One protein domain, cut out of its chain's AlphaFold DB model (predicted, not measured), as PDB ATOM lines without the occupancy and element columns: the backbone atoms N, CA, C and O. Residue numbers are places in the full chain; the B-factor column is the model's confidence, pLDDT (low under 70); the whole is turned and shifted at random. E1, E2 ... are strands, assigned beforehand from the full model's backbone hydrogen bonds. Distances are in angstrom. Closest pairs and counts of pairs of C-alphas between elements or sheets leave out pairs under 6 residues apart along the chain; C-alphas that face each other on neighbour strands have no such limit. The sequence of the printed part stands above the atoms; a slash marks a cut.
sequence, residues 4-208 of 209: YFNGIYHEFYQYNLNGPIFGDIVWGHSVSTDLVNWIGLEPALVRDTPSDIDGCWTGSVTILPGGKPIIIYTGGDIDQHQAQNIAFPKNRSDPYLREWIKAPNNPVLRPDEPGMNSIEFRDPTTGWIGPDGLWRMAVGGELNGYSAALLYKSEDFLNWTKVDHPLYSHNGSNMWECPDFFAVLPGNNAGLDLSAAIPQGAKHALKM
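What this domain is: This is residues 4 to 208 of the 209 residues of the protein "Glyco_hydro_32N domain-containing protein" of Aegilops tauschii subsp. strangulata (UniProt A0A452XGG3). Three strongly twisted antiparallel sheets, E1 to E3, E4 to E7 and E8 to E11, follow one another as a stack, with the sheet E4 E5 E6 E7 in the middle and partly face to face with each of the others. A small hairpin, E12 and E13, forms a separate two-stranded sheet near E9. The printed part has 205 residues with no named helix and thirteen named strands, E1 to E13 in order along the chain. The class is all strand, though under half of the residues, 92 of 205, are in named strands. The whole is compact, with a radius of gyration of the C-alphas of 17.0 A, and its C-alphas span 46 by 42 by 30 A.

How they stand to each other: E1, residues 8 to 16, E2, residues 25 to 32, and E3, residues 39 to 45, form a meander, each strand the antiparallel neighbour of the one before. N 11 and O 30 of E1 and E2 are 2.9 A apart, within hydrogen-bond range, as are N 41 and O 29 of E3 and E2 at 2.9 A. Residues 4 to 5 pair briefly with residues 8 to 9 of E1, antiparallel. The next meander is E4, residues 55 to 64, E5, residues 68 to 76, E6, residues 82 to 89, and E7, residues 100 to 102, with E4 and E7 as edge strands. Its pairs include N 62 and O 70 at 2.9 A, N 73 and O 85 at 2.9 A, and N 88 and O 101 at 2.8 A. The pairing is staggered: E6 pairs with E5 over residues 82 to 87 and with E7 over residues 87 to 89. This sheet and the first are face to face, the parts that face each other 10.3 A centre to centre and the strands of the one at 26 degrees to those of the other; the C-alphas of Ile 25 and Gly 55 are the closest of E2 and E4, 5.1 A apart. E8, residues 116 to 122, E9, residues 135 to 143, E10, residues 146 to 154, and E11, residues 168 to 170, form the third meander, with N 122 and O 140 at 2.9 A, N 139 and O 150 at 2.9 A, and N 149 and O 168 at 2.9 A. It is face to face with the sheet E4 E5 E6 E7, the parts that face each other 11.0 A centre to centre and the strands of the one at 18 degrees to those of the other; the closest C-alphas of E6 and E8, those of Gln 82 and Phe 121, are 5.5 A apart. These sheets in turn make a stack of sheets, three sheets face to face one after another. E12, residues 180 to 184, and E13, residues 203 to 207, are a hairpin, with N 182 and O 205 3.0 A apart. The closest C-alphas of E9 and E12, those of Ala 138 and Phe 181, are 7.8 A apart, while E9 and E13 are apart.

Where its parts are: E1 begins at C-alpha 8 at (147.703, 214.402, 117.463) and is 24.6 A long; E2 is 22.5 A. E4 is 25.4 A long and bends by 64 degrees at residue 58; E5 is 25.5 A and E6 22.9 A. E9 is 21.9 A long and bends by 72 degrees at residue 140; E10 is 24.0 A. E13 ends at C-alpha 207 at (171.683, 221.125, 124.813).

The domain as a whole: The two C-alphas farthest apart, those of Asn 18 and Gln 200, are 48.9 A apart. The printed part has no cut. The links E7 to E8, E8 to E9, E10 to E11 and E12 to E13 are long, the last with 18 residues. The mean pLDDT of the printed part is 94.4, and one residue, Ser 173, is under 70.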
ATOM      1  N   TYR A   4     153.693 217.600 117.324       95.31
ATOM      2  CA  TYR A   4     152.241 217.728 117.377       95.31
ATOM      3  C   TYR A   4     151.718 218.194 116.019       95.31
ATOM      4  O   TYR A   4     152.142 219.233 115.510       95.31
ATOM      5  N   PHE A   5     150.798 217.436 115.428       95.31
ATOM      6  CA  PHE A   5     150.250 217.708 114.107       95.31
ATOM      7  C   PHE A   5     148.740 217.460 114.090       95.31
ATOM      8  O   PHE A   5     148.271 216.390 114.460       95.31
ATOM      9  N   ASN A   6     147.961 218.465 113.675       93.31
ATOM     10  CA  ASN A   6     146.505 218.374 113.493       93.31
ATOM     11  C   ASN A   6     145.729 217.713 114.654       93.31
ATOM     12  O   ASN A   6     144.784 216.961 114.424       93.31
ATOM     13  N   GLY A   7     146.096 218.009 115.904       95.50
ATOM     14  CA  GLY A   7     145.399 217.462 117.074       95.50
ATOM     15  C   GLY A   7     146.062 216.241 117.711       95.50
ATOM     16  O   GLY A   7     145.614 215.813 118.773       95.50
ATOM     17  N   ILE A   8     147.102 215.683 117.088       98.00
ATOM     18  CA  ILE A   8     147.703 214.402 117.463       98.00
ATOM     19  C   ILE A   8     149.189 214.589 117.762       98.00
ATOM     20  O   ILE A   8     149.910 215.274 117.039       98.00
ATOM     21  N   TYR A   9     149.652 213.969 118.841       98.50
ATOM     22  CA  TYR A   9     151.065 213.816 119.151       98.50
ATOM     23  C   TYR A   9     151.624 212.607 118.404       98.50
ATOM     24  O   TYR A   9     151.017 211.537 118.422       98.50
ATOM     25  N   HIS A  10     152.782 212.771 117.775       98.69
ATOM     26  CA  HIS A  10     153.523 211.708 117.105       98.69
ATOM     27  C   HIS A  10     154.859 211.529 117.814       98.69
ATOM     28  O   HIS A  10     155.584 212.504 118.022       98.69
ATOM     29  N   GLU A  11     155.185 210.281 118.128       98.62
ATOM     30  CA  GLU A  11     156.487 209.881 118.638       98.62
ATOM     31  C   GLU A  11     157.114 208.875 117.680       98.62
ATOM     32  O   GLU A  11     156.483 207.886 117.294       98.62
ATOM     33  N   PHE A  12     158.364 209.138 117.311       98.69
ATOM     34  CA  PHE A  12     159.175 208.230 116.513       98.69
ATOM     35  C   PHE A  12     160.418 207.857 117.296       98.69
ATOM     36  O   PHE A  12     161.064 208.729 117.879       98.69
ATOM     37  N   TYR A  13     160.770 206.581 117.260       98.31
ATOM     38  CA  TYR A  13     161.814 206.017 118.103       98.31
ATOM     39  C   TYR A  13     162.636 204.990 117.334       98.31
ATOM     40  O   TYR A  13     162.121 204.285 116.464       98.31
ATOM     41  N   GLN A  14     163.922 204.892 117.673       98.00
ATOM     42  CA  GLN A  14     164.777 203.839 117.144       98.00
ATOM     43  C   GLN A  14     164.239 202.473 117.572       98.00
ATOM     44  O   GLN A  14     164.001 202.229 118.758       98.00
ATOM     45  N   TYR A  15     164.033 201.587 116.606       97.94
ATOM     46  CA  TYR A  15     163.442 200.279 116.839       97.94
ATOM     47  C   TYR A  15     164.172 199.205 116.036       97.94
ATOM     48  O   TYR A  15     164.456 199.395 114.857       97.94
ATOM     49  N   ASN A  16     164.462 198.072 116.676       97.62
ATOM     50  CA  ASN A  16     164.956 196.874 116.005       97.62
ATOM     51  C   ASN A  16     163.800 195.874 115.856       97.62
ATOM     52  O   ASN A  16     163.281 195.356 116.847       97.62
ATOM     53  N   LEU A  17     163.415 195.586 114.610       94.25
ATOM     54  CA  LEU A  17     162.343 194.637 114.287       94.25
ATOM     55  C   LEU A  17     162.702 193.181 114.633       94.25
ATOM     56  O   LEU A  17     161.810 192.347 114.782       94.25
ATOM     57  N   ASN A  18     163.995 192.879 114.767       94.81
ATOM     58  CA  ASN A  18     164.531 191.525 114.885       94.81
ATOM     59  C   ASN A  18     164.855 191.114 116.329       94.81
ATOM     60  O   ASN A  18     165.139 189.940 116.574       94.81
ATOM     61  N   GLY A  19     164.819 192.031 117.302       92.75
ATOM     62  CA  GLY A  19     165.052 191.665 118.698       92.75
ATOM     63  C   GLY A  19     165.403 192.815 119.642       92.75
ATOM     64  O   GLY A  19     165.492 193.967 119.234       92.75
ATOM     65  N   PRO A  20     165.633 192.502 120.931       94.38
ATOM     66  CA  PRO A  20     165.856 193.483 121.994       94.38
ATOM     67  C   PRO A  20     167.321 193.949 122.092       94.38
ATOM     68  O   PRO A  20     167.804 194.258 123.179       94.38
ATOM     69  N   ILE A  21     168.050 193.947 120.977       94.56
ATOM     70  CA  ILE A  21     169.447 194.386 120.897       94.56
ATOM     71  C   ILE A  21     169.568 195.531 119.895       94.56
ATOM     72  O   ILE A  21     168.765 195.637 118.970       94.56
ATOM     73  N   PHE A  22     170.572 196.385 120.063       91.88
ATOM     74  CA  PHE A  22     170.853 197.430 119.086       91.88
ATOM     75  C   PHE A  22     171.325 196.813 117.760       91.88
ATOM     76  O   PHE A  22     172.174 195.922 117.761       91.88
ATOM     77  N   GLY A  23     170.760 197.272 116.644       91.62
ATOM     78  CA  GLY A  23     171.048 196.778 115.295       91.62
ATOM     79  C   GLY A  23     169.832 196.915 114.382       91.62
ATOM     80  O   GLY A  23     168.713 197.036 114.870       91.62
ATOM     81  N   ASP A  24     170.048 196.918 113.064       92.50
ATOM     82  CA  ASP A  24     168.978 196.968 112.055       92.50
ATOM     83  C   ASP A  24     167.943 198.094 112.272       92.50
ATOM     84  O   ASP A  24     166.752 197.920 112.002       92.50
ATOM     85  N   ILE A  25     168.392 199.248 112.777       97.75
ATOM     86  CA  ILE A  25     167.508 200.289 113.306       97.75
ATOM     87  C   ILE A  25     166.606 200.885 112.216       97.75
ATOM     88  O   ILE A  25     167.069 201.336 111.165       97.75
ATOM     89  N   VAL A  26     165.310 200.925 112.527       98.44
ATOM     90  CA  VAL A  26     164.241 201.628 111.807       98.44
ATOM     91  C   VAL A  26     163.611 202.691 112.714       98.44
ATOM     92  O   VAL A  26     163.859 202.701 113.923       98.44
ATOM     93  N   TRP A  27     162.759 203.562 112.169       98.62
ATOM     94  CA  TRP A  27     161.919 204.436 112.998       98.62
ATOM     95  C   TRP A  27     160.574 203.774 113.256       98.62
ATOM     96  O   TRP A  27     159.710 203.763 112.380       98.62
ATOM     97  N   GLY A  28     160.379 203.256 114.468       98.44
ATOM     98  CA  GLY A  28     159.045 202.952 114.973       98.44
ATOM     99  C   GLY A  28     158.210 204.228 115.092       98.44
ATOM    100  O   GLY A  28     158.757 205.330 115.166       98.44
ATOM    101  N   HIS A  29     156.886 204.086 115.097       98.75
ATOM    102  CA  HIS A  29     155.963 205.216 115.129       98.75
ATOM    103  C   HIS A  29     154.790 204.911 116.056       98.75
ATOM    104  O   HIS A  29     154.190 203.841 116.003       98.75
ATOM    105  N   SER A  30     154.466 205.849 116.938       98.81
ATOM    106  CA  SER A  30     153.262 205.811 117.759       98.81
ATOM    107  C   SER A  30     152.589 207.175 117.799       98.81
ATOM    108  O   SER A  30     153.236 208.214 117.658       98.81
ATOM    109  N   VAL A  31     151.275 207.170 118.004       98.81
ATOM    110  CA  VAL A  31     150.467 208.388 118.114       98.81
ATOM    111  C   VAL A  31     149.672 208.424 119.409       98.81
ATOM    112  O   VAL A  31     149.287 207.384 119.944       98.81
ATOM    113  N   SER A  32     149.414 209.629 119.905       98.75
ATOM    114  CA  SER A  32     148.653 209.869 121.129       98.75
ATOM    115  C   SER A  32     147.854 211.167 121.037       98.75
ATOM    116  O   SER A  32     148.203 212.081 120.295       98.75
ATOM    117  N   THR A  33     146.783 211.273 121.817       98.31
ATOM    118  CA  THR A  33     146.032 212.525 122.010       98.31
ATOM    119  C   THR A  33     146.319 213.189 123.357       98.31
ATOM    120  O   THR A  33     145.849 214.297 123.590       98.31
ATOM    121  N   ASP A  34     147.063 212.530 124.248       97.75
ATOM    122  CA  ASP A  34     147.293 212.981 125.627       97.75
ATOM    123  C   ASP A  34     148.735 212.780 126.130       97.75
ATOM    124  O   ASP A  34     149.008 213.062 127.294       97.75
ATOM    125  N   LEU A  35     149.650 212.319 125.264       98.25
ATOM    126  CA  LEU A  35     151.046 211.962 125.566       98.25
ATOM    127  C   LEU A  35     151.220 210.790 126.550       98.25
ATOM    128  O   LEU A  35     152.344 210.487 126.954       98.25
ATOM    129  N   VAL A  36     150.137 210.103 126.917       98.12
ATOM    130  CA  VAL A  36     150.139 209.015 127.907       98.12
ATOM    131  C   VAL A  36     149.672 207.705 127.281       98.12
ATOM    132  O   VAL A  36     150.327 206.677 127.433       98.12
ATOM    133  N   ASN A  37     148.555 207.737 126.561       98.44
ATOM    134  CA  ASN A  37     147.977 206.585 125.888       98.44
ATOM    135  C   ASN A  37     148.439 206.572 124.431       98.44
ATOM    136  O   ASN A  37     148.113 207.480 123.664       98.44
ATOM    137  N   TRP A  38     149.200 205.541 124.059       98.75
ATOM    138  CA  TRP A  38     149.857 205.446 122.757       98.75
ATOM    139  C   TRP A  38     149.292 204.302 121.917       98.75
ATOM    140  O   TRP A  38     149.125 203.181 122.395       98.75
ATOM    141  N   ILE A  39     149.031 204.595 120.646       98.62
ATOM    142  CA  ILE A  39     148.685 203.610 119.621       98.62
ATOM    143  C   ILE A  39     149.923 203.405 118.753       98.62
ATOM    144  O   ILE A  39     150.377 204.346 118.100       98.62
ATOM    145  N   GLY A  40     150.454 202.181 118.750       98.31
ATOM    146  CA  GLY A  40     151.541 201.787 117.856       98.31
ATOM    147  C   GLY A  40     151.077 201.707 116.404       98.31
ATOM    148  O   GLY A  40     149.986 201.203 116.125       98.31
ATOM    149  N   LEU A  41     151.909 202.207 115.497       98.56
ATOM    150  CA  LEU A  41     151.727 202.179 114.048       98.56
ATOM    151  C   LEU A  41     152.881 201.409 113.390       98.56
ATOM    152  O   LEU A  41     153.822 200.960 114.051       98.56
ATOM    153  N   GLU A  42     152.800 201.242 112.077       97.88
ATOM    154  CA  GLU A  42     153.884 200.699 111.265       97.88
ATOM    155  C   GLU A  42     155.137 201.602 111.322       97.88
ATOM    156  O   GLU A  42     155.013 202.809 111.540       97.88
ATOM    157  N   PRO A  43     156.354 201.056 111.124       98.31
ATOM    158  CA  PRO A  43     157.560 201.874 111.058       98.31
ATOM    159  C   PRO A  43     157.451 202.971 109.995       98.31
ATOM    160  O   PRO A  43     157.127 202.696 108.840       98.31
ATOM    161  N   ALA A  44     157.766 204.204 110.381       98.50
ATOM    162  CA  ALA A  44     157.701 205.363 109.499       98.50
ATOM    163  C   ALA A  44     158.861 205.400 108.497       98.50
ATOM    164  O   ALA A  44     158.673 205.806 107.353       98.50
ATOM    165  N   LEU A  45     160.056 204.969 108.920       98.56
ATOM    166  CA  LEU A  45     161.248 204.865 108.076       98.56
ATOM    167  C   LEU A  45     161.838 203.468 108.202       98.56
ATOM    168  O   LEU A  45     162.022 202.982 109.316       98.56
ATOM    169  N   VAL A  46     162.179 202.860 107.071       98.00
ATOM    170  CA  VAL A  46     162.847 201.554 106.974       98.00
ATOM    171  C   VAL A  46     164.129 201.676 106.154       98.00
ATOM    172  O   VAL A  46     164.289 202.636 105.412       98.00
ATOM    173  N   ARG A  47     165.042 200.710 106.263       96.94
ATOM    174  CA  ARG A  47     166.351 200.712 105.583       96.94
ATOM    175  C   ARG A  47     166.238 200.216 104.138       96.94
ATOM    176  O   ARG A  47     166.530 199.060 103.847       96.94
ATOM    177  N   ASP A  48     165.726 201.057 103.248       96.88
ATOM    178  CA  ASP A  48     165.383 200.680 101.866       96.88
ATOM    179  C   ASP A  48     166.051 201.551 100.786       96.88
ATOM    180  O   ASP A  48     165.741 201.407  99.603       96.88
ATOM    181  N   THR A  49     167.000 202.419 101.161       97.50
ATOM    182  CA  THR A  49     167.761 203.241 100.208       97.50
ATOM    183  C   THR A  49     169.269 203.123 100.420       97.50
ATOM    184  O   THR A  49     169.707 202.812 101.524       97.50
ATOM    185  N   PRO A  50     170.107 203.406  99.400       97.62
ATOM    186  CA  PRO A  50     171.562 203.349  99.556       97.62
ATOM    187  C   PRO A  50     172.129 204.261 100.653       97.62
ATOM    188  O   PRO A  50     173.213 203.989 101.154       97.62
ATOM    189  N   SER A  51     171.432 205.342 101.011       97.50
ATOM    190  CA  SER A  51     171.897 206.329 101.992       97.50
ATOM    191  C   SER A  51     171.495 206.025 103.437       97.50
ATOM    192  O   SER A  51     171.812 206.811 104.327       97.50
ATOM    193  N   ASP A  52     170.778 204.924 103.676       98.06
ATOM    194  CA  ASP A  52     170.370 204.477 105.014       98.06
ATOM    195  C   ASP A  52     170.241 202.954 105.157       98.06
ATOM    196  O   ASP A  52     169.571 202.454 106.067       98.06
ATOM    197  N   ILE A  53     170.880 202.206 104.256       97.62
ATOM    198  CA  ILE A  53     170.806 200.746 104.215       97.62
ATOM    199  C   ILE A  53     171.362 200.099 105.496       97.62
ATOM    200  O   ILE A  53     170.867 199.056 105.935       97.62
ATOM    201  N   ASP A  54     172.344 200.742 106.133       96.38
ATOM    202  CA  ASP A  54     172.956 200.288 107.384       96.38
ATOM    203  C   ASP A  54     172.141 200.712 108.623       96.38
ATOM    204  O   ASP A  54     172.246 200.120 109.697       96.38
ATOM    205  N   GLY A  55     171.228 201.678 108.482       97.31
ATOM    206  CA  GLY A  55     170.398 202.145 109.590       97.31
ATOM    207  C   GLY A  55     169.666 203.446 109.305       97.31
ATOM    208  O   GLY A  55     170.216 204.339 108.671       97.31
ATOM    209  N   CYS A  56     168.447 203.577 109.832       98.38
ATOM    210  CA  CYS A  56     167.739 204.853 109.962       98.38
ATOM    211  C   CYS A  56     167.849 205.331 111.417       98.38
ATOM    212  O   CYS A  56     167.027 204.966 112.257       98.38
ATOM    213  N   TRP A  57     168.878 206.105 111.742       98.19
ATOM    214  CA  TRP A  57     169.167 206.565 113.104       98.19
ATOM    215  C   TRP A  57     168.474 207.884 113.442       98.19
ATOM    216  O   TRP A  57     167.562 208.316 112.739       98.19
ATOM    217  N   THR A  58     168.836 208.486 114.576       97.69
ATOM    218  CA  THR A  58     168.108 209.607 115.172       97.69
ATOM    219  C   THR A  58     168.026 210.818 114.247       97.69
ATOM    220  O   THR A  58     168.779 211.002 113.290       97.69
ATOM    221  N   GLY A  59     167.044 211.652 114.547       98.31
ATOM    222  CA  GLY A  59     166.726 212.850 113.810       98.31
ATOM    223  C   GLY A  59     165.515 213.548 114.400       98.31
ATOM    224  O   GLY A  59     164.907 213.116 115.395       98.31
ATOM    225  N   SER A  60     165.130 214.615 113.724       98.31
ATOM    226  CA  SER A  60     164.145 215.570 114.200       98.31
ATOM    227  C   SER A  60     163.078 215.835 113.150       98.31
ATOM    228  O   SER A  60     163.261 215.582 111.958       98.31
ATOM    229  N   VAL A  61     161.938 216.352 113.607       97.94
ATOM    230  CA  VAL A  61     160.873 216.828 112.725       97.94
ATOM    231  C   VAL A  61     160.851 218.346 112.771       97.94
ATOM    232  O   VAL A  61     160.883 218.933 113.846       97.94
ATOM    233  N   THR A  62     160.740 218.981 111.608       97.38
ATOM    234  CA  THR A  62     160.479 220.421 111.495       97.38
ATOM    235  C   THR A  62     159.109 220.642 110.865       97.38
ATOM    236  O   THR A  62     158.726 219.927 109.942       97.38
ATOM    237  N   ILE A  63     158.351 221.629 111.346       95.38
ATOM    238  CA  ILE A  63     157.105 222.051 110.699       95.38
ATOM    239  C   ILE A  63     157.424 223.228 109.779       95.38
ATOM    240  O   ILE A  63     157.692 224.334 110.230       95.38
ATOM    241  N   LEU A  64     157.416 222.992 108.469       94.62
ATOM    242  CA  LEU A  64     157.649 224.038 107.475       94.62
ATOM    243  C   LEU A  64     156.390 224.909 107.270       94.62
ATOM    244  O   LEU A  64     155.269 224.458 107.555       94.62
ATOM    245  N   PRO A  65     156.538 226.121 106.688       91.19
ATOM    246  CA  PRO A  65     155.427 226.996 106.336       91.19
ATOM    247  C   PRO A  65     154.278 226.282 105.613       91.19
ATOM    248  O   PRO A  65     154.468 225.490 104.683       91.19
ATOM    249  N   GLY A  66     153.053 226.595 106.041       90.19
ATOM    250  CA  GLY A  66     151.838 225.930 105.563       90.19
ATOM    251  C   GLY A  66     151.562 224.576 106.227       90.19
ATOM    252  O   GLY A  66     150.834 223.766 105.646       90.19
ATOM    253  N   GLY A  67     152.144 224.322 107.407       90.69
ATOM    254  CA  GLY A  67     151.890 223.122 108.207       90.69
ATOM    255  C   GLY A  67     152.376 221.856 107.509       90.69
ATOM    256  O   GLY A  67     151.609 220.909 107.329       90.69
ATOM    257  N   LYS A  68     153.620 221.866 107.019       94.50
ATOM    258  CA  LYS A  68     154.210 220.719 106.317       94.50
ATOM    259  C   LYS A  68     155.294 220.092 107.197       94.50
ATOM    260  O   LYS A  68     156.386 220.652 107.255       94.50
ATOM    261  N   PRO A  69     155.016 218.974 107.887       97.12
ATOM    262  CA  PRO A  69     156.046 218.289 108.650       97.12
ATOM    263  C   PRO A  69     157.065 217.658 107.698       97.12
ATOM    264  O   PRO A  69     156.702 217.130 106.644       97.12
ATOM    265  N   ILE A  70     158.335 217.729 108.078       98.06
ATOM    266  CA  ILE A  70     159.465 217.128 107.372       98.06
ATOM    267  C   ILE A  70     160.375 216.453 108.395       98.06
ATOM    268  O   ILE A  70     160.669 217.043 109.435       98.06
ATOM    269  N   ILE A  71     160.799 215.222 108.116       98.62
ATOM    270  CA  ILE A  71     161.816 214.536 108.915       98.62
ATOM    271  C   ILE A  71     163.172 214.812 108.280       98.62
ATOM    272  O   ILE A  71     163.327 214.655 107.069       98.62
ATOM    273  N   ILE A  72     164.148 215.156 109.114       98.62
ATOM    274  CA  ILE A  72     165.567 215.026 108.795       98.62
ATOM    275  C   ILE A  72     166.185 214.029 109.776       98.62
ATOM    276  O   ILE A  72     165.931 214.104 110.978       98.62
ATOM    277  N   TYR A  73     166.931 213.054 109.268       98.81
ATOM    278  CA  TYR A  73     167.464 211.940 110.056       98.81
ATOM    279  C   TYR A  73     168.818 211.487 109.536       98.81
ATOM    280  O   TYR A  73     169.142 211.693 108.367       98.81
ATOM    281  N   THR A  74     169.598 210.840 110.392       98.75
ATOM    282  CA  THR A  74     170.851 210.220 109.974       98.75
ATOM    283  C   THR A  74     170.593 208.839 109.389       98.75
ATOM    284  O   THR A  74     169.941 208.005 110.015       98.75
ATOM    285  N   GLY A  75     171.123 208.579 108.199       98.50
ATOM    286  CA  GLY A  75     171.235 207.237 107.643       98.50
ATOM    287  C   GLY A  75     172.680 206.761 107.622       98.50
ATOM    288  O   GLY A  75     173.586 207.559 107.382       98.50
ATOM    289  N   GLY A  76     172.878 205.468 107.870       98.06
ATOM    290  CA  GLY A  76     174.132 204.785 107.559       98.06
ATOM    291  C   GLY A  76     174.122 204.329 106.099       98.06
ATOM    292  O   GLY A  76     173.267 203.528 105.711       98.06
ATOM    293  N   ASP A  77     175.022 204.866 105.277       96.31
ATOM    294  CA  ASP A  77     175.092 204.517 103.857       96.31
ATOM    295  C   ASP A  77     175.815 203.181 103.597       96.31
ATOM    296  O   ASP A  77     176.234 202.480 104.519       96.31
ATOM    297  N   ILE A  78     175.928 202.794 102.322       94.56
ATOM    298  CA  ILE A  78     176.581 201.541 101.895       94.56
ATOM    299  C   ILE A  78     178.033 201.390 102.376       94.56
ATOM    300  O   ILE A  78     178.512 200.261 102.484       94.56
ATOM    301  N   ASP A  79     178.711 202.501 102.662       95.06
ATOM    302  CA  ASP A  79     180.101 202.549 103.110       95.06
ATOM    303  C   ASP A  79     180.191 202.756 104.635       95.06
ATOM    304  O   ASP A  79     181.271 203.010 105.167       95.06
ATOM    305  N   GLN A  80     179.063 202.625 105.348       93.88
ATOM    306  CA  GLN A  80     178.912 202.882 106.787       93.88
ATOM    307  C   GLN A  80     179.214 204.334 107.182       93.88
ATOM    308  O   GLN A  80     179.495 204.629 108.348       93.88
ATOM    309  N   HIS A  81     179.132 205.268 106.231       97.06
ATOM    310  CA  HIS A  81     179.198 206.686 106.542       97.06
ATOM    311  C   HIS A  81     177.859 207.178 107.077       97.06
ATOM    312  O   HIS A  81     176.788 206.764 106.633       97.06
ATOM    313  N   GLN A  82     177.927 208.123 108.007       98.19
ATOM    314  CA  GLN A  82     176.756 208.786 108.559       98.19
ATOM    315  C   GLN A  82     176.402 209.965 107.659       98.19
ATOM    316  O   GLN A  82     177.209 210.870 107.474       98.19
ATOM    317  N   ALA A  83     175.213 209.955 107.067       97.62
ATOM    318  CA  ALA A  83     174.749 210.995 106.154       97.62
ATOM    319  C   ALA A  83     173.349 211.473 106.552       97.62
ATOM    320  O   ALA A  83     172.571 210.719 107.133       97.62
ATOM    321  N   GLN A  84     173.003 212.726 106.248       98.56
ATOM    322  CA  GLN A  84     171.700 213.278 106.634       98.56
ATOM    323  C   GLN A  84     170.712 213.152 105.478       98.56
ATOM    324  O   GLN A  84     170.986 213.573 104.354       98.56
ATOM    325  N   ASN A  85     169.556 212.576 105.767       98.81
ATOM    326  CA  ASN A  85     168.498 212.235 104.833       98.81
ATOM    327  C   ASN A  85     167.210 212.974 105.204       98.81
ATOM    328  O   ASN A  85     166.977 213.298 106.366       98.81
ATOM    329  N   ILE A  86     166.347 213.200 104.217       98.62
ATOM    330  CA  ILE A  86     165.037 213.828 104.384       98.62
ATOM    331  C   ILE A  86     163.915 212.857 104.020       98.62
ATOM    332  O   ILE A  86     164.029 212.093 103.058       98.62
ATOM    333  N   ALA A  87     162.801 212.935 104.744       98.69
ATOM    334  CA  ALA A  87     161.551 212.275 104.388       98.69
ATOM    335  C   ALA A  87     160.334 213.192 104.586       98.69
ATOM    336  O   ALA A  87     160.306 214.057 105.465       98.69
ATOM    337  N   PHE A  88     159.301 212.972 103.775       98.06
ATOM    338  CA  PHE A  88     158.043 213.719 103.780       98.06
ATOM    339  C   PHE A  88     156.861 212.776 103.986       98.06
ATOM    340  O   PHE A  88     156.906 211.650 103.492       98.06
ATOM    341  N   PRO A  89     155.754 213.220 104.601       98.06
ATOM    342  CA  PRO A  89     154.544 212.420 104.613       98.06
ATOM    343  C   PRO A  89     154.031 212.218 103.189       98.06
ATOM    344  O   PRO A  89     153.849 213.181 102.438       98.06
ATOM    345  N   LYS A  90     153.723 210.971 102.839       98.06
ATOM    346  CA  LYS A  90     153.092 210.610 101.564       98.06
ATOM    347  C   LYS A  90     151.706 211.229 101.421       98.06
ATOM    348  O   LYS A  90     151.327 211.677 100.343       98.06
ATOM    349  N   ASN A  91     150.955 211.259 102.520       97.50
ATOM    350  CA  ASN A  91     149.619 211.830 102.585       97.50
ATOM    351  C   ASN A  91     149.479 212.716 103.827       97.50
ATOM    352  O   ASN A  91     149.254 212.230 104.928       97.50
ATOM    353  N   ARG A  92     149.556 214.036 103.648       94.75
ATOM    354  CA  ARG A  92     149.384 215.012 104.742       94.75
ATOM    355  C   ARG A  92     147.958 215.099 105.294       94.75
ATOM    356  O   ARG A  92     147.756 215.709 106.339       94.75
ATOM    357  N   SER A  93     146.976 214.565 104.572       95.62
ATOM    358  CA  SER A  93     145.593 214.484 105.044       95.62
ATOM    359  C   SER A  93     145.352 213.262 105.929       95.62
ATOM    360  O   SER A  93     144.305 213.201 106.565       95.62
ATOM    361  N   ASP A  94     146.293 212.312 105.988       97.69
ATOM    362  CA  ASP A  94     146.276 211.261 107.002       97.69
ATOM    363  C   ASP A  94     146.666 211.878 108.355       97.69
ATOM    364  O   ASP A  94     147.814 212.300 108.517       97.69
ATOM    365  N   PRO A  95     145.748 211.943 109.336       95.06
ATOM    366  CA  PRO A  95     146.043 212.522 110.642       95.06
ATOM    367  C   PRO A  95     147.117 211.732 111.402       95.06
ATOM    368  O   PRO A  95     147.751 212.278 112.296       95.06
ATOM    369  N   TYR A  96     147.344 210.466 111.043       98.12
ATOM    370  CA  TYR A  96     148.358 209.627 111.665       98.12
ATOM    371  C   TYR A  96     149.698 209.660 110.942       98.12
ATOM    372  O   TYR A  96     150.673 209.219 111.535       98.12
ATOM    373  N   LEU A  97     149.775 210.231 109.734       98.31
ATOM    374  CA  LEU A  97     150.998 210.329 108.929       98.31
ATOM    375  C   LEU A  97     151.755 208.991 108.865       98.31
ATOM    376  O   LEU A  97     152.941 208.936 109.180       98.31
ATOM    377  N   ARG A  98     151.052 207.910 108.509       98.38
ATOM    378  CA  ARG A  98     151.591 206.538 108.573       98.38
ATOM    379  C   ARG A  98     152.696 206.282 107.560       98.38
ATOM    380  O   ARG A  98     153.657 205.582 107.840       98.38
ATOM    381  N   GLU A  99     152.542 206.833 106.361       98.50
ATOM    382  CA  GLU A  99     153.463 206.591 105.255       98.50
ATOM    383  C   GLU A  99     154.340 207.817 104.996       98.50
ATOM    384  O   GLU A  99     153.835 208.927 104.789       98.50
ATOM    385  N   TRP A 100     155.651 207.591 104.916       98.62
ATOM    386  CA  TRP A 100     156.650 208.600 104.579       98.62
ATOM    387  C   TRP A 100     157.401 208.211 103.305       98.62
ATOM    388  O   TRP A 100     157.634 207.038 103.032       98.62
ATOM    389  N   ILE A 101     157.761 209.209 102.502       98.31
ATOM    390  CA  ILE A 101     158.557 209.059 101.285       98.31
ATOM    391  C   ILE A 101     159.862 209.820 101.478       98.31
ATOM    392  O   ILE A 101     159.856 211.002 101.825       98.31
ATOM    393  N   LYS A 102     160.978 209.147 101.216       98.56
ATOM    394  CA  LYS A 102     162.318 209.735 101.254       98.56
ATOM    395  C   LYS A 102     162.545 210.666 100.068       98.56
ATOM    396  O   LYS A 102     162.063 210.411  98.963       98.56
ATOM    397  N   ALA A 103     163.280 211.750 100.294       97.88
ATOM    398  CA  ALA A 103     163.625 212.684  99.235       97.88
ATOM    399  C   ALA A 103     164.481 211.987  98.155       97.88
ATOM    400  O   ALA A 103     165.395 211.233  98.490       97.88
ATOM    401  N   PRO A 104     164.227 212.236  96.856       95.56
ATOM    402  CA  PRO A 104     164.956 211.572  95.772       95.56
ATOM    403  C   PRO A 104     166.432 211.987  95.688       95.56
ATOM    404  O   PRO A 104     167.230 211.285  95.078       95.56
ATOM    405  N   ASN A 105     166.789 213.129  96.277       94.75
ATOM    406  CA  ASN A 105     168.143 213.671  96.333       94.75
ATOM    407  C   ASN A 105     168.881 213.313  97.634       94.75
ATOM    408  O   ASN A 105     169.882 213.949  97.949       94.75
ATOM    409  N   ASN A 106     168.390 212.336  98.399       97.81
ATOM    410  CA  ASN A 106     169.089 211.860  99.585       97.81
ATOM    411  C   ASN A 106     170.444 211.201  99.238       97.81
ATOM    412  O   ASN A 106     170.554 210.522  98.212       97.81
ATOM    413  N   PRO A 107     171.462 211.343 100.109       97.94
ATOM    414  CA  PRO A 107     171.460 212.186 101.306       97.94
ATOM    415  C   PRO A 107     171.640 213.671 100.951       97.94
ATOM    416  O   PRO A 107     172.342 214.011 100.001       97.94
ATOM    417  N   VAL A 108     171.042 214.560 101.747       97.94
ATOM    418  CA  VAL A 108     171.154 216.020 101.571       97.94
ATOM    419  C   VAL A 108     172.427 216.607 102.182       97.94
ATOM    420  O   VAL A 108     172.816 217.719 101.832       97.94
ATOM    421  N   LEU A 109     173.083 215.871 103.086       97.75
ATOM    422  CA  LEU A 109     174.390 216.210 103.649       97.75
ATOM    423  C   LEU A 109     175.239 214.951 103.810       97.75
ATOM    424  O   LEU A 109     174.758 213.932 104.308       97.75
ATOM    425  N   ARG A 110     176.517 215.059 103.449       96.62
ATOM    426  CA  ARG A 110     177.532 214.011 103.590       96.62
ATOM    427  C   ARG A 110     178.746 214.535 104.363       96.62
ATOM    428  O   ARG A 110     179.003 215.742 104.316       96.62
ATOM    429  N   PRO A 111     179.511 213.660 105.033       94.69
ATOM    430  CA  PRO A 111     180.735 214.032 105.731       94.69
ATOM    431  C   PRO A 111     181.933 214.139 104.766       94.69
ATOM    432  O   PRO A 111     182.999 213.596 105.032       94.69
ATOM    433  N   ASP A 112     181.760 214.825 103.632       91.19
ATOM    434  CA  ASP A 112     182.751 214.854 102.540       91.19
ATOM    435  C   ASP A 112     183.821 215.944 102.723       91.19
ATOM    436  O   ASP A 112     184.788 216.026 101.959       91.19
ATOM    437  N   GLU A 113     183.657 216.828 103.710       90.06
ATOM    438  CA  GLU A 113     184.597 217.923 103.916       90.06
ATOM    439  C   GLU A 113     185.908 217.461 104.570       90.06
ATOM    440  O   GLU A 113     185.895 216.636 105.488       90.06
ATOM    441  N   PRO A 114     187.056 218.048 104.176       93.12
ATOM    442  CA  PRO A 114     188.333 217.756 104.811       93.12
ATOM    443  C   PRO A 114     188.281 217.911 106.334       93.12
ATOM    444  O   PRO A 114     187.884 218.951 106.864       93.12
ATOM    445  N   GLY A 115     188.731 216.866 107.030       92.75
ATOM    446  CA  GLY A 115     188.787 216.829 108.488       92.75
ATOM    447  C   GLY A 115     187.494 216.390 109.171       92.75
ATOM    448  O   GLY A 115     187.501 216.296 110.395       92.75
ATOM    449  N   MET A 116     186.408 216.123 108.437       94.56
ATOM    450  CA  MET A 116     185.233 215.467 109.015       94.56
ATOM    451  C   MET A 116     185.500 213.987 109.291       94.56
ATOM    452  O   MET A 116     186.147 213.299 108.501       94.56
ATOM    453  N   ASN A 117     184.964 213.496 110.403       94.62
ATOM    454  CA  ASN A 117     184.935 212.075 110.719       94.62
ATOM    455  C   ASN A 117     183.623 211.465 110.199       94.62
ATOM    456  O   ASN A 117     182.536 211.820 110.653       94.62
ATOM    457  N   SER A 118     183.712 210.551 109.233       95.81
ATOM    458  CA  SER A 118     182.535 210.005 108.550       95.81
ATOM    459  C   SER A 118     181.687 209.055 109.397       95.81
ATOM    460  O   SER A 118     180.537 208.802 109.040       95.81
ATOM    461  N   ILE A 119     182.216 208.579 110.530       95.19
ATOM    462  CA  ILE A 119     181.486 207.781 111.526       95.19
ATOM    463  C   ILE A 119     181.104 208.600 112.772       95.19
ATOM    464  O   ILE A 119     180.584 208.054 113.739       95.19
ATOM    465  N   GLU A 120     181.331 209.914 112.749       95.12
ATOM    466  CA  GLU A 120     180.926 210.856 113.794       95.12
ATOM    467  C   GLU A 120     180.293 212.094 113.139       95.12
ATOM    468  O   GLU A 120     180.861 213.186 113.146       95.12
ATOM    469  N   PHE A 121     179.118 211.907 112.523       97.06
ATOM    470  CA  PHE A 121     178.308 212.949 111.882       97.06
ATOM    471  C   PHE A 121     176.813 212.577 111.876       97.06
ATOM    472  O   PHE A 121     176.294 212.010 110.913       97.06
ATOM    473  N   ARG A 122     176.086 212.885 112.954       97.75
ATOM    474  CA  ARG A 122     174.711 212.403 113.150       97.75
ATOM    475  C   ARG A 122     173.828 213.319 113.988       97.75
ATOM    476  O   ARG A 122     174.271 214.322 114.540       97.75
ATOM    477  N   ASP A 123     172.564 212.932 114.069       98.00
ATOM    478  CA  ASP A 123     171.529 213.497 114.926       98.00
ATOM    479  C   ASP A 123     171.192 214.963 114.587       98.00
ATOM    480  O   ASP A 123     171.445 215.877 115.376       98.00
ATOM    481  N   PRO A 124     170.615 215.219 113.399       98.25
ATOM    482  CA  PRO A 124     170.196 216.555 113.001       98.25
ATOM    483  C   PRO A 124     169.090 217.096 113.920       98.25
ATOM    484  O   PRO A 124     168.106 216.404 114.216       98.25
ATOM    485  N   THR A 125     169.232 218.353 114.344       98.00
ATOM    486  CA  THR A 125     168.236 219.049 115.172       98.00
ATOM    487  C   THR A 125     166.971 219.395 114.389       98.00
ATOM    488  O   THR A 125     166.940 219.372 113.156       98.00
ATOM    489  N   THR A 126     165.925 219.816 115.102       97.56
ATOM    490  CA  THR A 126     164.841 220.597 114.493       97.56
ATOM    491  C   THR A 126     165.428 221.865 113.870       97.56
ATOM    492  O   THR A 126     166.328 222.490 114.441       97.56
ATOM    493  N   GLY A 127     164.955 222.230 112.680       96.75
ATOM    494  CA  GLY A 127     165.414 223.421 111.985       96.75
ATOM    495  C   GLY A 127     164.775 224.696 112.531       96.75
ATOM    496  O   GLY A 127     163.634 224.687 112.991       96.75
ATOM    497  N   TRP A 128     165.499 225.811 112.442       95.81
ATOM    498  CA  TRP A 128     165.005 227.130 112.846       95.81
ATOM    499  C   TRP A 128     165.295 228.199 111.800       95.81
ATOM    500  O   TRP A 128     166.251 228.087 111.032       95.81
ATOM    501  N   ILE A 129     164.495 229.264 111.784       93.56
ATOM    502  CA  ILE A 129     164.746 230.418 110.915       93.56
ATOM    503  C   ILE A 129     165.608 231.427 111.673       93.56
ATOM    504  O   ILE A 129     165.287 231.844 112.784       93.56
ATOM    505  N   GLY A 130     166.732 231.816 111.080       91.69
ATOM    506  CA  GLY A 130     167.589 232.858 111.647       91.69
ATOM    507  C   GLY A 130     167.298 234.250 111.081       91.69
ATOM    508  O   GLY A 130     166.404 234.424 110.255       91.69
ATOM    509  N   PRO A 131     168.058 235.269 111.511       89.00
ATOM    510  CA  PRO A 131     167.704 236.675 111.297       89.00
ATOM    511  C   PRO A 131     167.766 237.150 109.838       89.00
ATOM    512  O   PRO A 131     167.193 238.188 109.524       89.00
ATOM    513  N   ASP A 132     168.438 236.418 108.947       93.31
ATOM    514  CA  ASP A 132     168.481 236.703 107.501       93.31
ATOM    515  C   ASP A 132     167.376 235.972 106.705       93.31
ATOM    516  O   ASP A 132     167.359 236.036 105.480       93.31
ATOM    517  N   GLY A 133     166.467 235.264 107.386       93.06
ATOM    518  CA  GLY A 133     165.358 234.539 106.762       93.06
ATOM    519  C   GLY A 133     165.687 233.131 106.258       93.06
ATOM    520  O   GLY A 133     164.783 232.448 105.785       93.06
ATOM    521  N   LEU A 134     166.933 232.664 106.376       96.44
ATOM    522  CA  LEU A 134     167.310 231.297 105.998       96.44
ATOM    523  C   LEU A 134     166.940 230.264 107.079       96.44
ATOM    524  O   LEU A 134     166.849 230.569 108.271       96.44
ATOM    525  N   TRP A 135     166.807 229.004 106.698       97.62
ATOM    526  CA  TRP A 135     166.811 227.899 107.651       97.62
ATOM    527  C   TRP A 135     168.203 227.657 108.211       97.62
ATOM    528  O   TRP A 135     169.209 227.921 107.552       97.62
ATOM    529  N   ARG A 136     168.246 227.128 109.430       97.69
ATOM    530  CA  ARG A 136     169.420 226.578 110.092       97.69
ATOM    531  C   ARG A 136     169.103 225.222 110.679       97.69
ATOM    532  O   ARG A 136     167.967 224.968 111.064       97.69
ATOM    533  N   MET A 137     170.136 224.405 110.788       97.62
ATOM    534  CA  MET A 137     170.115 223.131 111.488       97.62
ATOM    535  C   MET A 137     171.507 222.873 112.060       97.62
ATOM    536  O   MET A 137     172.506 223.184 111.405       97.62
ATOM    537  N   ALA A 138     171.569 222.301 113.260       97.69
ATOM    538  CA  ALA A 138     172.802 221.752 113.803       97.69
ATOM    539  C   ALA A 138     172.832 220.228 113.614       97.69
ATOM    540  O   ALA A 138     171.798 219.567 113.672       97.69
ATOM    541  N   VAL A 139     174.020 219.676 113.395       97.81
ATOM    542  CA  VAL A 139     174.277 218.229 113.368       97.81
ATOM    543  C   VAL A 139     175.460 217.964 114.288       97.81
ATOM    544  O   VAL A 139     176.442 218.712 114.253       97.81
ATOM    545  N   GLY A 140     175.369 216.942 115.134       96.75
ATOM    546  CA  GLY A 140     176.508 216.506 115.933       96.75
ATOM    547  C   GLY A 140     177.594 215.982 115.003       96.75
ATOM    548  O   GLY A 140     177.307 215.240 114.064       96.75
ATOM    549  N   GLY A 141     178.841 216.376 115.222       94.94
ATOM    550  CA  GLY A 141     179.937 215.885 114.405       94.94
ATOM    551  C   GLY A 141     181.308 216.094 115.012       94.94
ATOM    552  O   GLY A 141     181.478 216.890 115.932       94.94
ATOM    553  N   GLU A 142     182.300 215.424 114.440       94.25
ATOM    554  CA  GLU A 142     183.708 215.704 114.695       94.25
ATOM    555  C   GLU A 142     184.345 216.383 113.473       94.25
ATOM    556  O   GLU A 142     184.201 215.932 112.333       94.25
ATOM    557  N   LEU A 143     185.060 217.484 113.716       93.00
ATOM    558  CA  LEU A 143     185.802 218.232 112.706       93.00
ATOM    559  C   LEU A 143     187.216 218.532 113.209       93.00
ATOM    560  O   LEU A 143     187.394 219.259 114.185       93.00
ATOM    561  N   ASN A 144     188.229 218.012 112.516       93.06
ATOM    562  CA  ASN A 144     189.648 218.156 112.860       93.06
ATOM    563  C   ASN A 144     189.973 217.722 114.305       93.06
ATOM    564  O   ASN A 144     190.777 218.369 114.977       93.06
ATOM    565  N   GLY A 145     189.327 216.659 114.798       91.50
ATOM    566  CA  GLY A 145     189.487 216.175 116.172       91.50
ATOM    567  C   GLY A 145     188.703 216.960 117.231       91.50
ATOM    568  O   GLY A 145     188.854 216.685 118.418       91.50
ATOM    569  N   TYR A 146     187.875 217.934 116.835       92.88
ATOM    570  CA  TYR A 146     186.989 218.665 117.744       92.88
ATOM    571  C   TYR A 146     185.555 218.172 117.603       92.88
ATOM    572  O   TYR A 146     184.999 218.191 116.505       92.88
ATOM    573  N   SER A 147     184.926 217.838 118.728       93.81
ATOM    574  CA  SER A 147     183.482 217.599 118.775       93.81
ATOM    575  C   SER A 147     182.732 218.921 118.620       93.81
ATOM    576  O   SER A 147     183.090 219.932 119.238       93.81
ATOM    577  N   ALA A 148     181.709 218.937 117.772       93.88
ATOM    578  CA  ALA A 148     181.032 220.146 117.342       93.88
ATOM    579  C   ALA A 148     179.535 219.934 117.086       93.88
ATOM    580  O   ALA A 148     179.096 218.895 116.605       93.88
ATOM    581  N   ALA A 149     178.757 220.983 117.345       96.12
ATOM    582  CA  ALA A 149     177.455 221.179 116.723       96.12
ATOM    583  C   ALA A 149     177.684 221.896 115.384       96.12
ATOM    584  O   ALA A 149     177.739 223.130 115.327       96.12
ATOM    585  N   LEU A 150     177.888 221.126 114.317       96.56
ATOM    586  CA  LEU A 150     178.125 221.638 112.969       96.56
ATOM    587  C   LEU A 150     176.870 222.350 112.465       96.56
ATOM    588  O   LEU A 150     175.783 221.780 112.489       96.56
ATOM    589  N   LEU A 151     177.017 223.600 112.026       97.56
ATOM    590  CA  LEU A 151     175.896 224.443 111.629       97.56
ATOM    591  C   LEU A 151     175.748 224.460 110.108       97.56
ATOM    592  O   LEU A 151     176.712 224.695 109.384       97.56
ATOM    593  N   TYR A 152     174.521 224.279 109.632       98.31
ATOM    594  CA  TYR A 152     174.159 224.349 108.221       98.31
ATOM    595  C   TYR A 152     173.057 225.380 108.012       98.31
ATOM    596  O   TYR A 152     172.278 225.655 108.926       98.31
ATOM    597  N   LYS A 153     172.981 225.945 106.805       98.12
ATOM    598  CA  LYS A 153     171.922 226.867 106.381       98.12
ATOM    599  C   LYS A 153     171.308 226.466 105.042       98.12
ATOM    600  O   LYS A 153     171.991 225.862 104.216       98.12
ATOM    601  N   SER A 154     170.044 226.817 104.825       98.31
ATOM    602  CA  SER A 154     169.302 226.491 103.601       98.31
ATOM    603  C   SER A 154     168.215 227.526 103.306       98.31
ATOM    604  O   SER A 154     167.653 228.114 104.225       98.31
ATOM    605  N   GLU A 155     167.896 227.748 102.033       97.38
ATOM    606  CA  GLU A 155     166.730 228.546 101.620       97.38
ATOM    607  C   GLU A 155     165.442 227.708 101.582       97.38
ATOM    608  O   GLU A 155     164.367 228.196 101.921       97.38
ATOM    609  N   ASP A 156     165.548 226.435 101.194       95.69
ATOM    610  CA  ASP A 156     164.419 225.573 100.827       95.69
ATOM    611  C   ASP A 156     164.265 224.327 101.712       95.69
ATOM    612  O   ASP A 156     163.333 223.546 101.514       95.69
ATOM    613  N   PHE A 157     165.150 224.161 102.702       96.25
ATOM    614  CA  PHE A 157     165.274 222.996 103.584       96.25
ATOM    615  C   PHE A 157     165.787 221.718 102.894       96.25
ATOM    616  O   PHE A 157     165.936 220.687 103.545       96.25
ATOM    617  N   LEU A 158     166.079 221.757 101.593       96.12
ATOM    618  CA  LEU A 158     166.521 220.600 100.806       96.12
ATOM    619  C   LEU A 158     167.994 220.704 100.427       96.12
ATOM    620  O   LEU A 158     168.703 219.702 100.441       96.12
ATOM    621  N   ASN A 159     168.447 221.912 100.104       96.88
ATOM    622  CA  ASN A 159     169.817 222.211  99.724       96.88
ATOM    623  C   ASN A 159     170.507 222.926 100.880       96.88
ATOM    624  O   ASN A 159     170.165 224.063 101.213       96.88
ATOM    625  N   TRP A 160     171.468 222.253 101.503       97.75
ATOM    626  CA  TRP A 160     172.147 222.746 102.695       97.75
ATOM    627  C   TRP A 160     173.582 223.150 102.381       97.75
ATOM    628  O   TRP A 160     174.301 222.478 101.651       97.75
ATOM    629  N   THR A 161     174.011 224.266 102.957       97.19
ATOM    630  CA  THR A 161     175.397 224.736 102.913       97.19
ATOM    631  C   THR A 161     175.927 224.806 104.333       97.19
ATOM    632  O   THR A 161     175.268 225.371 105.210       97.19
ATOM    633  N   LYS A 162     177.111 224.240 104.575       96.50
ATOM    634  CA  LYS A 162     177.778 224.357 105.870       96.50
ATOM    635  C   LYS A 162     178.124 225.818 106.154       96.50
ATOM    636  O   LYS A 162     178.475 226.582 105.258       96.50
ATOM    637  N   VAL A 163     177.998 226.213 107.410       96.19
ATOM    638  CA  VAL A 163     178.494 227.491 107.918       96.19
ATOM    639  C   VAL A 163     179.917 227.286 108.435       96.19
ATOM    640  O   VAL A 163     180.175 226.330 109.163       96.19
ATOM    641  N   ASP A 164     180.830 228.195 108.084       92.12
ATOM    642  CA  ASP A 164     182.266 228.090 108.399       92.12
ATOM    643  C   ASP A 164     182.551 227.818 109.882       92.12
ATOM    644  O   ASP A 164     183.452 227.053 110.227       92.12
ATOM    645  N   HIS A 165     181.770 228.439 110.767       92.88
ATOM    646  CA  HIS A 165     181.874 228.245 112.206       92.88
ATOM    647  C   HIS A 165     180.741 227.344 112.711       92.88
ATOM    648  O   HIS A 165     179.573 227.610 112.402       92.88
ATOM    649  N   PRO A 166     181.052 226.314 113.523       94.50
ATOM    650  CA  PRO A 166     180.022 225.528 114.180       94.50
ATOM    651  C   PRO A 166     179.239 226.403 115.162       94.50
ATOM    652  O   PRO A 166     179.727 227.434 115.632       94.50
ATOM    653  N   LEU A 167     178.035 225.962 115.521       94.81
ATOM    654  CA  LEU A 167     177.245 226.622 116.558       94.81
ATOM    655  C   LEU A 167     177.986 226.599 117.904       94.81
ATOM    656  O   LEU A 167     177.943 227.564 118.666       94.81
ATOM    657  N   TYR A 168     178.681 225.496 118.174       94.62
ATOM    658  CA  TYR A 168     179.576 225.327 119.309       94.62
ATOM    659  C   TYR A 168     180.566 224.192 119.020       94.62
ATOM    660  O   TYR A 168     180.244 223.265 118.278       94.62
ATOM    661  N   SER A 169     181.759 224.247 119.612       93.69
ATOM    662  CA  SER A 169     182.769 223.189 119.505       93.69
ATOM    663  C   SER A 169     183.613 223.102 120.768       93.69
ATOM    664  O   SER A 169     183.864 224.118 121.423       93.69
ATOM    665  N   HIS A 170     184.103 221.906 121.081       88.81
ATOM    666  CA  HIS A 170     184.936 221.651 122.249       88.81
ATOM    667  C   HIS A 170     186.056 220.651 121.942       88.81
ATOM    668  O   HIS A 170     185.902 219.737 121.136       88.81
ATOM    669  N   ASN A 171     187.190 220.818 122.626       85.69
ATOM    670  CA  ASN A 171     188.353 219.932 122.538       85.69
ATOM    671  C   ASN A 171     188.222 218.724 123.489       85.69
ATOM    672  O   ASN A 171     189.096 218.478 124.321       85.69
ATOM    673  N   GLY A 172     187.074 218.052 123.443       72.88
ATOM    674  CA  GLY A 172     186.774 216.884 124.267       72.88
ATOM    675  C   GLY A 172     186.812 215.609 123.440       72.88
ATOM    676  O   GLY A 172     186.547 215.637 122.243       72.88
ATOM    677  N   SER A 173     187.115 214.493 124.098       67.06
ATOM    678  CA  SER A 173     187.281 213.181 123.462       67.06
ATOM    679  C   SER A 173     185.976 212.465 123.110       67.06
ATOM    680  O   SER A 173     186.031 211.395 122.517       67.06
ATOM    681  N   ASN A 174     184.824 212.993 123.528       79.88
ATOM    682  CA  ASN A 174     183.539 212.325 123.357       79.88
ATOM    683  C   ASN A 174     182.726 213.061 122.301       79.88
ATOM    684  O   ASN A 174     182.516 214.268 122.440       79.88
ATOM    685  N   MET A 175     182.246 212.312 121.307       81.75
ATOM    686  CA  MET A 175     181.256 212.790 120.351       81.75
ATOM    687  C   MET A 175     180.039 213.351 121.083       81.75
ATOM    688  O   MET A 175     179.620 212.824 122.115       81.75
ATOM    689  N   TRP A 176     179.453 214.399 120.511       85.19
ATOM    690  CA  TRP A 176     178.173 214.915 120.963       85.19
ATOM    691  C   TRP A 176     177.026 214.329 120.163       85.19
ATOM    692  O   TRP A 176     176.928 214.538 118.953       85.19
ATOM    693  N   GLU A 177     176.135 213.651 120.872       88.62
ATOM    694  CA  GLU A 177     174.965 213.003 120.294       88.62
ATOM    695  C   GLU A 177     173.695 213.764 120.657       88.62
ATOM    696  O   GLU A 177     173.586 214.395 121.716       88.62
ATOM    697  N   CYS A 178     172.713 213.688 119.764       93.44
ATOM    698  CA  CYS A 178     171.393 214.287 119.920       93.44
ATOM    699  C   CYS A 178     171.450 215.750 120.407       93.44
ATOM    700  O   CYS A 178     170.889 216.057 121.477       93.44
ATOM    701  N   PRO A 179     172.133 216.654 119.666       94.69
ATOM    702  CA  PRO A 179     172.064 218.076 119.951       94.69
ATOM    703  C   PRO A 179     170.610 218.546 119.907       94.69
ATOM    704  O   PRO A 179     169.786 218.018 119.161       94.69
ATOM    705  N   ASP A 180     170.297 219.564 120.698       95.19
ATOM    706  CA  ASP A 180     169.030 220.278 120.586       95.19
ATOM    707  C   ASP A 180     169.259 221.772 120.794       95.19
ATOM    708  O   ASP A 180     170.038 222.183 121.659       95.19
ATOM    709  N   PHE A 181     168.601 222.591 119.985       94.50
ATOM    710  CA  PHE A 181     168.753 224.037 120.012       94.50
ATOM    711  C   PHE A 181     167.387 224.694 120.026       94.50
ATOM    712  O   PHE A 181     166.619 224.564 119.075       94.50
ATOM    713  N   PHE A 182     167.094 225.428 121.098       92.69
ATOM    714  CA  PHE A 182     165.778 226.016 121.294       92.69
ATOM    715  C   PHE A 182     165.818 227.366 121.992       92.69
ATOM    716  O   PHE A 182     166.776 227.738 122.671       92.69
ATOM    717  N   ALA A 183     164.744 228.122 121.800       91.69
ATOM    718  CA  ALA A 183     164.549 229.423 122.404       91.69
ATOM    719  C   ALA A 183     163.649 229.307 123.639       91.69
ATOM    720  O   ALA A 183     162.662 228.574 123.651       91.69
ATOM    721  N   VAL A 184     163.969 230.087 124.665       90.75
ATOM    722  CA  VAL A 184     163.185 230.237 125.892       90.75
ATOM    723  C   VAL A 184     162.906 231.712 126.133       90.75
ATOM    724  O   VAL A 184     163.802 232.551 126.022       90.75
ATOM    725  N   LEU A 185     161.667 232.049 126.484       90.19
ATOM    726  CA  LEU A 185     161.298 233.415 126.841       90.19
ATOM    727  C   LEU A 185     161.210 233.536 128.371       90.19
ATOM    728  O   LEU A 185     160.349 232.896 128.975       90.19
ATOM    729  N   PRO A 186     162.078 234.332 129.025       87.25
ATOM    730  CA  PRO A 186     162.052 234.475 130.477       87.25
ATOM    731  C   PRO A 186     160.677 234.912 130.999       87.25
ATOM    732  O   PRO A 186     160.093 235.869 130.498       87.25
ATOM    733  N   GLY A 187     160.173 234.220 132.024       86.69
ATOM    734  CA  GLY A 187     158.861 234.500 132.622       86.69
ATOM    735  C   GLY A 187     157.661 233.962 131.833       86.69
ATOM    736  O   GLY A 187     156.529 234.179 132.256       86.69
ATOM    737  N   ASN A 188     157.888 233.253 130.722       82.75
ATOM    738  CA  ASN A 188     156.855 232.546 129.976       82.75
ATOM    739  C   ASN A 188     157.076 231.029 130.082       82.75
ATOM    740  O   ASN A 188     158.193 230.546 129.912       82.75
ATOM    741  N   ASN A 189     155.998 230.288 130.342       81.81
ATOM    742  CA  ASN A 189     156.020 228.828 130.453       81.81
ATOM    743  C   ASN A 189     155.561 228.124 129.162       81.81
ATOM    744  O   ASN A 189     155.519 226.897 129.123       81.81
ATOM    745  N   ALA A 190     155.188 228.872 128.121       80.56
ATOM    746  CA  ALA A 190     154.879 228.324 126.807       80.56
ATOM    747  C   ALA A 190     156.167 228.035 126.020       80.56
ATOM    748  O   ALA A 190     157.107 228.833 126.036       80.56
ATOM    749  N   GLY A 191     156.187 226.910 125.299       77.12
ATOM    750  CA  GLY A 191     157.238 226.607 124.329       77.12
ATOM    751  C   GLY A 191     157.210 227.583 123.150       77.12
ATOM    752  O   GLY A 191     156.149 228.086 122.775       77.12
ATOM    753  N   LEU A 192     158.381 227.858 122.575       82.94
ATOM    754  CA  LEU A 192     158.515 228.676 121.371       82.94
ATOM    755  C   LEU A 192     158.652 227.780 120.139       82.94
ATOM    756  O   LEU A 192     159.423 226.823 120.149       82.94
ATOM    757  N   ASP A 193     157.927 228.122 119.075       81.75
ATOM    758  CA  ASP A 193     158.095 227.508 117.759       81.75
ATOM    759  C   ASP A 193     159.232 228.208 117.005       81.75
ATOM    760  O   ASP A 193     159.162 229.407 116.721       81.75
ATOM    761  N   LEU A 194     160.288 227.460 116.691       79.50
ATOM    762  CA  LEU A 194     161.496 227.983 116.049       79.50
ATOM    763  C   LEU A 194     161.386 228.102 114.526       79.50
ATOM    764  O   LEU A 194     162.268 228.674 113.883       79.50
ATOM    765  N   SER A 195     160.302 227.581 113.949       75.38
ATOM    766  CA  SER A 195     159.937 227.815 112.551       75.38
ATOM    767  C   SER A 195     159.263 229.178 112.335       75.38
ATOM    768  O   SER A 195     159.035 229.586 111.195       75.38
ATOM    769  N   ALA A 196     158.962 229.899 113.419       77.06
ATOM    770  CA  ALA A 196     158.349 231.220 113.418       77.06
ATOM    771  C   ALA A 196     159.310 232.299 113.947       77.06
ATOM    772  O   ALA A 196     160.400 232.022 114.449       77.06
ATOM    773  N   ALA A 197     158.900 233.566 113.834       76.75
ATOM    774  CA  ALA A 197     159.681 234.683 114.350       76.75
ATOM    775  C   ALA A 197     159.857 234.574 115.874       76.75
ATOM    776  O   ALA A 197     158.882 234.602 116.629       76.75
ATOM    777  N   ILE A 198     161.111 234.496 116.324       82.62
ATOM    778  CA  ILE A 198     161.447 234.429 117.746       82.62
ATOM    779  C   ILE A 198     161.153 235.783 118.417       82.62
ATOM    780  O   ILE A 198     161.656 236.812 117.952       82.62
ATOM    781  N   PRO A 199     160.375 235.821 119.517       83.69
ATOM    782  CA  PRO A 199     160.067 237.063 120.217       83.69
ATOM    783  C   PRO A 199     161.312 237.790 120.735       83.69
ATOM    784  O   PRO A 199     162.274 237.174 121.206       83.69
ATOM    785  N   GLN A 200     161.265 239.124 120.733       84.75
ATOM    786  CA  GLN A 200     162.317 239.938 121.337       84.75
ATOM    787  C   GLN A 200     162.469 239.599 122.829       84.75
ATOM    788  O   GLN A 200     161.488 239.509 123.564       84.75
ATOM    789  N   GLY A 201     163.715 239.434 123.278       86.75
ATOM    790  CA  GLY A 201     164.031 239.079 124.665       86.75
ATOM    791  C   GLY A 201     164.090 237.574 124.941       86.75
ATOM    792  O   GLY A 201     164.456 237.188 126.054       86.75
ATOM    793  N   ALA A 202     163.794 236.724 123.952       90.19
ATOM    794  CA  ALA A 202     164.078 235.300 124.053       90.19
ATOM    795  C   ALA A 202     165.592 235.044 124.160       90.19
ATOM    796  O   ALA A 202     166.416 235.745 123.566       90.19
ATOM    797  N   LYS A 203     165.952 234.015 124.923       90.81
ATOM    798  CA  LYS A 203     167.308 233.470 125.008       90.81
ATOM    799  C   LYS A 203     167.353 232.153 124.250       90.81
ATOM    800  O   LYS A 203     166.346 231.463 124.186       90.81
ATOM    801  N   HIS A 204     168.518 231.791 123.734       91.12
ATOM    802  CA  HIS A 204     168.723 230.500 123.085       91.12
ATOM    803  C   HIS A 204     169.533 229.582 123.996       91.12
ATOM    804  O   HIS A 204     170.450 230.040 124.682       91.12
ATOM    805  N   ALA A 205     169.181 228.305 124.000       92.00
ATOM    806  CA  ALA A 205     169.866 227.248 124.716       92.00
ATOM    807  C   ALA A 205     170.306 226.180 123.715       92.00
ATOM    808  O   ALA A 205     169.530 225.773 122.853       92.00
ATOM    809  N   LEU A 206     171.553 225.740 123.854       92.75
ATOM    810  CA  LEU A 206     172.082 224.566 123.179       92.75
ATOM    811  C   LEU A 206     172.236 223.464 124.227       92.75
ATOM    812  O   LEU A 206     172.974 223.636 125.199       92.75
ATOM    813  N   LYS A 207     171.531 222.352 124.035       91.50
ATOM    814  CA  LYS A 207     171.683 221.125 124.813       91.50
ATOM    815  C   LYS A 207     172.580 220.173 124.033       91.50
ATOM    816  O   LYS A 207     172.311 219.883 122.874       91.50
ATOM    817  N   MET A 208     173.610 219.674 124.708       83.06
ATOM    818  CA  MET A 208     174.526 218.648 124.208       83.06
ATOM    819  C   MET A 208     174.560 217.508 125.228       83.06
ATOM    820  O   MET A 208     174.477 217.777 126.432       83.06
TER     821      MET A 208